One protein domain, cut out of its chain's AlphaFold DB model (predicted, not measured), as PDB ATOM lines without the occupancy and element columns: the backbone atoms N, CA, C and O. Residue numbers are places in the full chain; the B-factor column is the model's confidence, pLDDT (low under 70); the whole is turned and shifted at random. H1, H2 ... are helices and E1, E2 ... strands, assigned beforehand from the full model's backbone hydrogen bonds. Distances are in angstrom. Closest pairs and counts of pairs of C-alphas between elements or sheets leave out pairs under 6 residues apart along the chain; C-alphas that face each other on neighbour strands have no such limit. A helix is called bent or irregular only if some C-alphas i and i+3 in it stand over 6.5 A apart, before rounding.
ATOM      1  N   LYS A 671     174.262 159.154 132.880       90.25
ATOM      2  CA  LYS A 671     175.277 160.086 133.413       90.25
ATOM      3  C   LYS A 671     174.711 161.429 133.882       90.25
ATOM      4  O   LYS A 671     175.269 162.048 134.778       90.25
ATOM      5  N   ASP A 672     173.618 161.882 133.274       88.75
ATOM      6  CA  ASP A 672     172.905 163.110 133.645       88.75
ATOM      7  C   ASP A 672     171.818 162.896 134.718       88.75
ATOM      8  O   ASP A 672     171.075 163.822 135.031       88.75
ATOM      9  N   GLU A 673     171.686 161.674 135.243       87.44
ATOM     10  CA  GLU A 673     170.666 161.213 136.196       87.44
ATOM     11  C   GLU A 673     169.197 161.403 135.773       87.44
ATOM     12  O   GLU A 673     168.268 161.165 136.556       87.44
ATOM     13  N   LYS A 674     168.953 161.806 134.523       86.06
ATOM     14  CA  LYS A 674     167.603 162.041 133.998       86.06
ATOM     15  C   LYS A 674     166.880 160.753 133.634       86.06
ATOM     16  O   LYS A 674     165.663 160.785 133.478       86.06
ATOM     17  N   MET A 675     167.599 159.637 133.515       89.31
ATOM     18  CA  MET A 675     167.049 158.311 133.267       89.31
ATOM     19  C   MET A 675     167.512 157.328 134.342       89.31
ATOM     20  O   MET A 675     168.676 157.311 134.729       89.31
ATOM     21  N   THR A 676     166.603 156.489 134.821       88.44
ATOM     22  CA  THR A 676     166.904 155.377 135.729       88.44
ATOM     23  C   THR A 676     166.295 154.108 135.166       88.44
ATOM     24  O   THR A 676     165.117 154.103 134.800       88.44
ATOM     25  N   VAL A 677     167.081 153.035 135.124       91.12
ATOM     26  CA  VAL A 677     166.651 151.720 134.649       91.12
ATOM     27  C   VAL A 677     166.791 150.671 135.742       91.12
ATOM     28  O   VAL A 677     167.655 150.765 136.615       91.12
ATOM     29  N   ARG A 678     165.951 149.641 135.666       88.88
ATOM     30  CA  ARG A 678     166.125 148.381 136.383       88.88
ATOM     31  C   ARG A 678     166.463 147.278 135.408       88.88
ATOM     32  O   ARG A 678     165.755 147.106 134.421       88.88
ATOM     33  N   VAL A 679     167.504 146.524 135.721       91.44
ATOM     34  CA  VAL A 679     167.996 145.407 134.918       91.44
ATOM     35  C   VAL A 679     167.793 144.132 135.721       91.44
ATOM     36  O   VAL A 679     168.364 143.977 136.793       91.44
ATOM     37  N   HIS A 680     166.943 143.232 135.244       89.44
ATOM     38  CA  HIS A 680     166.698 141.949 135.897       89.44
ATOM     39  C   HIS A 680     167.642 140.908 135.316       89.44
ATOM     40  O   HIS A 680     167.619 140.666 134.109       89.44
ATOM     41  N   VAL A 681     168.426 140.281 136.183       90.69
ATOM     42  CA  VAL A 681     169.267 139.132 135.880       90.69
ATOM     43  C   VAL A 681     168.640 137.887 136.488       90.69
ATOM     44  O   VAL A 681     168.319 137.864 137.676       90.69
ATOM     45  N   ASN A 682     168.443 136.856 135.673       87.25
ATOM     46  CA  ASN A 682     167.887 135.587 136.132       87.25
ATOM     47  C   ASN A 682     168.963 134.691 136.784       87.25
ATOM     48  O   ASN A 682     170.155 134.988 136.761       87.25
ATOM     49  N   LYS A 683     168.539 133.541 137.313       84.69
ATOM     50  CA  LYS A 683     169.419 132.491 137.859       84.69
ATOM     51  C   LYS A 683     170.498 131.952 136.903       84.69
ATOM     52  O   LYS A 683     171.424 131.300 137.366       84.69
ATOM     53  N   ASP A 684     170.377 132.193 135.595       86.94
ATOM     54  CA  ASP A 684     171.349 131.768 134.578       86.94
ATOM     55  C   ASP A 684     172.381 132.873 134.274       86.94
ATOM     56  O   ASP A 684     173.072 132.810 133.257       86.94
ATOM     57  N   SER A 699     157.643 161.246 124.449       81.44
ATOM     58  CA  SER A 699     156.544 160.905 123.540       81.44
ATOM     59  C   SER A 699     156.455 159.390 123.299       81.44
ATOM     60  O   SER A 699     157.418 158.651 123.509       81.44
ATOM     61  N   GLY A 700     155.309 158.910 122.801       75.81
ATOM     62  CA  GLY A 700     155.131 157.490 122.461       75.81
ATOM     63  C   GLY A 700     156.166 156.968 121.452       75.81
ATOM     64  O   GLY A 700     156.652 155.849 121.590       75.81
ATOM     65  N   THR A 701     156.574 157.800 120.489       79.62
ATOM     66  CA  THR A 701     157.614 157.462 119.504       79.62
ATOM     67  C   THR A 701     158.990 157.306 120.154       79.62
ATOM     68  O   THR A 701     159.711 156.361 119.847       79.62
ATOM     69  N   GLN A 702     159.336 158.184 121.100       82.25
ATOM     70  CA  GLN A 702     160.599 158.106 121.841       82.25
ATOM     71  C   GLN A 702     160.663 156.852 122.723       82.25
ATOM     72  O   GLN A 702     161.699 156.194 122.776       82.25
ATOM     73  N   LEU A 703     159.549 156.474 123.361       81.38
ATOM     74  CA  LEU A 703     159.438 155.218 124.114       81.38
ATOM     75  C   LEU A 703     159.637 153.986 123.227       81.38
ATOM     76  O   LEU A 703     160.334 153.057 123.629       81.38
ATOM     77  N   ALA A 704     159.069 153.982 122.018       77.94
ATOM     78  CA  ALA A 704     159.248 152.881 121.074       77.94
ATOM     79  C   ALA A 704     160.721 152.720 120.654       77.94
ATOM     80  O   ALA A 704     161.242 151.609 120.643       77.94
ATOM     81  N   MET A 705     161.418 153.827 120.379       83.69
ATOM     82  CA  MET A 705     162.840 153.824 120.006       83.69
ATOM     83  C   MET A 705     163.752 153.367 121.156       83.69
ATOM     84  O   MET A 705     164.676 152.576 120.954       83.69
ATOM     85  N   ILE A 706     163.450 153.794 122.384       88.25
ATOM     86  CA  ILE A 706     164.087 153.284 123.605       88.25
ATOM     87  C   ILE A 706     163.887 151.765 123.730       88.25
ATOM     88  O   ILE A 706     164.845 151.046 124.014       88.25
ATOM     89  N   GLY A 707     162.672 151.273 123.459       85.25
ATOM     90  CA  GLY A 707     162.346 149.844 123.449       85.25
ATOM     91  C   GLY A 707     163.231 149.041 122.495       85.25
ATOM     92  O   GLY A 707     163.808 148.041 122.906       85.25
ATOM     93  N   VAL A 708     163.455 149.540 121.274       86.12
ATOM     94  CA  VAL A 708     164.361 148.903 120.295       86.12
ATOM     95  C   VAL A 708     165.782 148.745 120.850       86.12
ATOM     96  O   VAL A 708     166.424 147.718 120.639       86.12
ATOM     97  N   THR A 709     166.279 149.741 121.590       91.75
ATOM     98  CA  THR A 709     167.616 149.666 122.210       91.75
ATOM     99  C   THR A 709     167.655 148.636 123.333       91.75
ATOM    100  O   THR A 709     168.595 147.852 123.414       91.75
ATOM    101  N   ILE A 710     166.624 148.610 124.179       92.88
ATOM    102  CA  ILE A 710     166.488 147.629 125.261       92.88
ATOM    103  C   ILE A 710     166.465 146.203 124.710       92.88
ATOM    104  O   ILE A 710     167.210 145.350 125.194       92.88
ATOM    105  N   ASP A 711     165.657 145.960 123.681       90.69
ATOM    106  CA  ASP A 711     165.533 144.645 123.058       90.69
ATOM    107  C   ASP A 711     166.862 144.197 122.451       90.69
ATOM    108  O   ASP A 711     167.249 143.037 122.605       90.69
ATOM    109  N   ALA A 712     167.607 145.116 121.828       88.00
ATOM    110  CA  ALA A 712     168.939 144.830 121.308       88.00
ATOM    111  C   ALA A 712     169.919 144.439 122.427       88.00
ATOM    112  O   ALA A 712     170.607 143.427 122.299       88.00
ATOM    113  N   ILE A 713     169.931 145.169 123.549       92.75
ATOM    114  CA  ILE A 713     170.805 144.880 124.698       92.75
ATOM    115  C   ILE A 713     170.481 143.511 125.314       92.75
ATOM    116  O   ILE A 713     171.382 142.709 125.565       92.75
ATOM    117  N   ILE A 714     169.196 143.222 125.547       92.00
ATOM    118  CA  ILE A 714     168.741 141.936 126.098       92.00
ATOM    119  C   ILE A 714     169.078 140.802 125.127       92.00
ATOM    120  O   ILE A 714     169.599 139.767 125.534       92.00
ATOM    121  N   THR A 715     168.821 140.984 123.836       89.06
ATOM    122  CA  THR A 715     169.074 139.943 122.832       89.06
ATOM    123  C   THR A 715     170.564 139.628 122.718       89.06
ATOM    124  O   THR A 715     170.944 138.461 122.647       89.06
ATOM    125  N   GLN A 716     171.414 140.654 122.740       87.56
ATOM    126  CA  GLN A 716     172.862 140.499 122.592       87.56
ATOM    127  C   GLN A 716     173.572 140.139 123.902       87.56
ATOM    128  O   GLN A 716     174.735 139.742 123.859       87.56
ATOM    129  N   GLN A 717     172.901 140.279 125.055       91.81
ATOM    130  CA  GLN A 717     173.529 140.204 126.382       91.81
ATOM    131  C   GLN A 717     174.785 141.088 126.457       91.81
ATOM    132  O   GLN A 717     175.834 140.679 126.959       91.81
ATOM    133  N   SER A 718     174.697 142.283 125.872       89.12
ATOM    134  CA  SER A 718     175.818 143.204 125.707       89.12
ATOM    135  C   SER A 718     175.316 144.630 125.521       89.12
ATOM    136  O   SER A 718     174.256 144.854 124.937       89.12
ATOM    137  N   THR A 719     176.104 145.603 125.973       89.06
ATOM    138  CA  THR A 719     175.910 147.023 125.654       89.06
ATOM    139  C   THR A 719     176.612 147.441 124.360       89.06
ATOM    140  O   THR A 719     176.677 148.631 124.060       89.06
ATOM    141  N   ASP A 720     177.110 146.494 123.549       85.19
ATOM    142  CA  ASP A 720     177.663 146.759 122.207       85.19
ATOM    143  C   ASP A 720     176.594 147.065 121.148       85.19
ATOM    144  O   ASP A 720     176.661 146.629 120.000       85.19
ATOM    145  N   VAL A 721     175.592 147.837 121.551       83.00
ATOM    146  CA  VAL A 721     174.552 148.371 120.685       83.00
ATOM    147  C   VAL A 721     174.932 149.798 120.307       83.00
ATOM    148  O   VAL A 721     175.467 150.542 121.132       83.00
ATOM    149  N   ASP A 722     174.664 150.184 119.062       81.00
ATOM    150  CA  ASP A 722     174.908 151.540 118.567       81.00
ATOM    151  C   ASP A 722     173.570 152.192 118.188       81.00
ATOM    152  O   ASP A 722     173.069 151.986 117.079       81.00
ATOM    153  N   PRO A 723     172.905 152.874 119.138       80.81
ATOM    154  CA  PRO A 723     171.699 153.635 118.847       80.81
ATOM    155  C   PRO A 723     172.016 154.736 117.832       80.81
ATOM    156  O   PRO A 723     172.956 155.497 118.025       80.81
ATOM    157  N   ASP A 724     171.216 154.862 116.773       76.19
ATOM    158  CA  ASP A 724     171.354 155.975 115.830       76.19
ATOM    159  C   ASP A 724     171.188 157.307 116.582       76.19
ATOM    160  O   ASP A 724     170.126 157.587 117.141       76.19
ATOM    161  N   SER A 725     172.235 158.133 116.606       70.12
ATOM    162  CA  SER A 725     172.259 159.375 117.383       70.12
ATOM    163  C   SER A 725     171.261 160.433 116.895       70.12
ATOM    164  O   SER A 725     170.914 161.340 117.650       70.12
ATOM    165  N   VAL A 726     170.803 160.337 115.640       70.56
ATOM    166  CA  VAL A 726     169.834 161.259 115.026       70.56
ATOM    167  C   VAL A 726     168.408 160.779 115.284       70.56
ATOM    168  O   VAL A 726     167.534 161.574 115.629       70.56
ATOM    169  N   VAL A 727     168.171 159.474 115.137       70.94
ATOM    170  CA  VAL A 727     166.830 158.879 115.219       70.94
ATOM    171  C   VAL A 727     166.469 158.473 116.650       70.94
ATOM    172  O   VAL A 727     165.309 158.571 117.034       70.94
ATOM    173  N   ASN A 728     167.440 158.060 117.466       78.88
ATOM    174  CA  ASN A 728     167.247 157.581 118.835       78.88
ATOM    175  C   ASN A 728     168.282 158.160 119.828       78.88
ATOM    176  O   ASN A 728     169.042 157.421 120.465       78.88
ATOM    177  N   PRO A 729     168.277 159.487 120.049       76.00
ATOM    178  CA  PRO A 729     169.238 160.147 120.937       76.00
ATOM    179  C   PRO A 729     169.124 159.702 122.408       76.00
ATOM    180  O   PRO A 729     170.068 159.852 123.181       76.00
ATOM    181  N   LEU A 730     167.978 159.142 122.819       86.12
ATOM    182  CA  LEU A 730     167.763 158.628 124.176       86.12
ATOM    183  C   LEU A 730     168.271 157.190 124.364       86.12
ATOM    184  O   LEU A 730     168.493 156.785 125.504       86.12
ATOM    185  N   GLY A 731     168.516 156.441 123.283       86.12
ATOM    186  CA  GLY A 731     169.058 155.082 123.342       86.12
ATOM    187  C   GLY A 731     170.431 155.024 124.013       86.12
ATOM    188  O   GLY A 731     170.676 154.144 124.833       86.12
ATOM    189  N   HIS A 732     171.302 156.013 123.775       87.50
ATOM    190  CA  HIS A 732     172.602 156.078 124.457       87.50
ATOM    191  C   HIS A 732     172.458 156.233 125.977       87.50
ATOM    192  O   HIS A 732     173.227 155.638 126.727       87.50
ATOM    193  N   LYS A 733     171.436 156.956 126.456       90.62
ATOM    194  CA  LYS A 733     171.183 157.100 127.901       90.62
ATOM    195  C   LYS A 733     170.736 155.788 128.543       90.62
ATOM    196  O   LYS A 733     171.076 155.531 129.694       90.62
ATOM    197  N   VAL A 734     170.008 154.952 127.799       92.19
ATOM    198  CA  VAL A 734     169.639 153.596 128.233       92.19
ATOM    199  C   VAL A 734     170.890 152.736 128.372       92.19
ATOM    200  O   VAL A 734     171.056 152.080 129.395       92.19
ATOM    201  N   VAL A 735     171.778 152.770 127.372       92.12
ATOM    202  CA  VAL A 735     173.058 152.046 127.398       92.12
ATOM    203  C   VAL A 735     173.872 152.444 128.628       92.12
ATOM    204  O   VAL A 735     174.266 151.575 129.400       92.12
ATOM    205  N   GLU A 736     174.038 153.747 128.869       92.94
ATOM    206  CA  GLU A 736     174.748 154.263 130.045       92.94
ATOM    207  C   GLU A 736     174.125 153.787 131.361       92.94
ATOM    208  O   GLU A 736     174.836 153.323 132.248       92.94
ATOM    209  N   ALA A 737     172.796 153.859 131.480       94.00
ATOM    210  CA  ALA A 737     172.093 153.459 132.694       94.00
ATOM    211  C   ALA A 737     172.165 151.945 132.957       94.00
ATOM    212  O   ALA A 737     172.191 151.522 134.112       94.00
ATOM    213  N   VAL A 738     172.212 151.118 131.906       93.88
ATOM    214  CA  VAL A 738     172.402 149.662 132.018       93.88
ATOM    215  C   VAL A 738     173.835 149.330 132.425       93.88
ATOM    216  O   VAL A 738     174.036 148.485 133.297       93.88
ATOM    217  N   GLU A 739     174.827 150.004 131.837       92.19
ATOM    218  CA  GLU A 739     176.234 149.850 132.223       92.19
ATOM    219  C   GLU A 739     176.478 150.268 133.677       92.19
ATOM    220  O   GLU A 739     177.249 149.617 134.379       92.19
ATOM    221  N   ASP A 740     175.819 151.331 134.141       94.19
ATOM    222  CA  ASP A 740     175.832 151.749 135.544       94.19
ATOM    223  C   ASP A 740     175.160 150.704 136.452       94.19
ATOM    224  O   ASP A 740     175.745 150.277 137.448       94.19
ATOM    225  N   ALA A 741     173.983 150.199 136.060       92.88
ATOM    226  CA  ALA A 741     173.238 149.209 136.837       92.88
ATOM    227  C   ALA A 741     174.065 147.945 137.095       92.88
ATOM    228  O   ALA A 741     174.160 147.487 138.232       92.88
ATOM    229  N   LEU A 742     174.687 147.395 136.049       92.00
ATOM    230  CA  LEU A 742     175.424 146.130 136.110       92.00
ATOM    231  C   LEU A 742     176.778 146.228 136.836       92.00
ATOM    232  O   LEU A 742     177.382 145.195 137.116       92.00
ATOM    233  N   LYS A 743     177.243 147.437 137.182       89.31
ATOM    234  CA  LYS A 743     178.380 147.640 138.102       89.31
ATOM    235  C   LYS A 743     177.968 147.556 139.575       89.31
ATOM    236  O   LYS A 743     178.822 147.355 140.437       89.31
ATOM    237  N   GLY A 744     176.684 147.756 139.870       84.94
ATOM    238  CA  GLY A 744     176.131 147.723 141.221       84.94
ATOM    239  C   GLY A 744     175.907 146.307 141.762       84.94
ATOM    240  O   GLY A 744     176.182 145.305 141.111       84.94
TER     241      GLY A 744
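Overview. This is residues 671 to 684 and 699 to 744 of the 1144 residues of the protein "BIG2 domain-containing protein" of Eubacterium saphenum ATCC 49989 (UniProt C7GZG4). Look first for a short helix, H2, that bridges a strand and a longer helix: it starts beside the first half of H1, near Ile 706, and runs from there to the side of the single strand E1, near Val 677. A long loop, residues 717 to 730, folds back from the end of H1 to the start of H2. You have 60 residues before you, with one named strand and two named helices in the order E1, H1, H2, and the class is mostly helix. The whole is compact, with a radius of gyration of the C-alphas of 11.4 A, and the C-alphas span 35 by 24 by 20 A along their three main axes.

Along the chain. Start at Lys 671, whose C-alpha is at (175.277, 160.086, 133.413), and go on to C-alpha 676 at (166.904, 155.377, 135.729). There E1 begins; it holds residues 676 to 681 and measures 16.4 A from first to last C-alpha. The print stops at Asp 684 and resumes at Ser 699. Next find C-alpha 700 at (155.131, 157.490, 122.461), where H1 begins; it is the longest helix, residues 700 to 716, and measures 24.6 A. After residues 717 to 730 comes H2, residues 731 to 741, 15.3 A long, which ends at C-alpha 741 at (173.238, 149.209, 136.837).

Arrangement. Begin with E1, which pairs with no named strand. Nine pairs of C-alphas of E1 and H2 are within 8 A, the closest being those of Val 677 and Ala 737, 6.0 A apart, and the two centres are 9.8 A apart. E1 and H1 are apart, with no C-alpha of the one within 8 A of the other. H1 and H2 touch, with 8 pairs of C-alphas within 8 A. Their closest C-alphas are those of Ile 706 and Gly 731, 5.3 A apart. They run the same way at a steep tilt of 51 degrees, their centres 11.7 A apart. Neither helix is bent. In both H1 and H2 every O i to N i+4 pair is within hydrogen-bond range.

Size, cuts and confidence. The two C-alphas farthest apart are those of Lys 683 and Val 726, at 36.7 A. Residues 685 to 698 are not printed, and C-alphas 684 and 699 are 34.5 A apart across this cut, which falls in the link from E1 to H1. The link from H1 to H2 is long, 14 residues, and its C-alphas lie 8 to 16 A from the mean of all C-alphas. The mean pLDDT of the printed part is 86.5, and no printed residue is under 70.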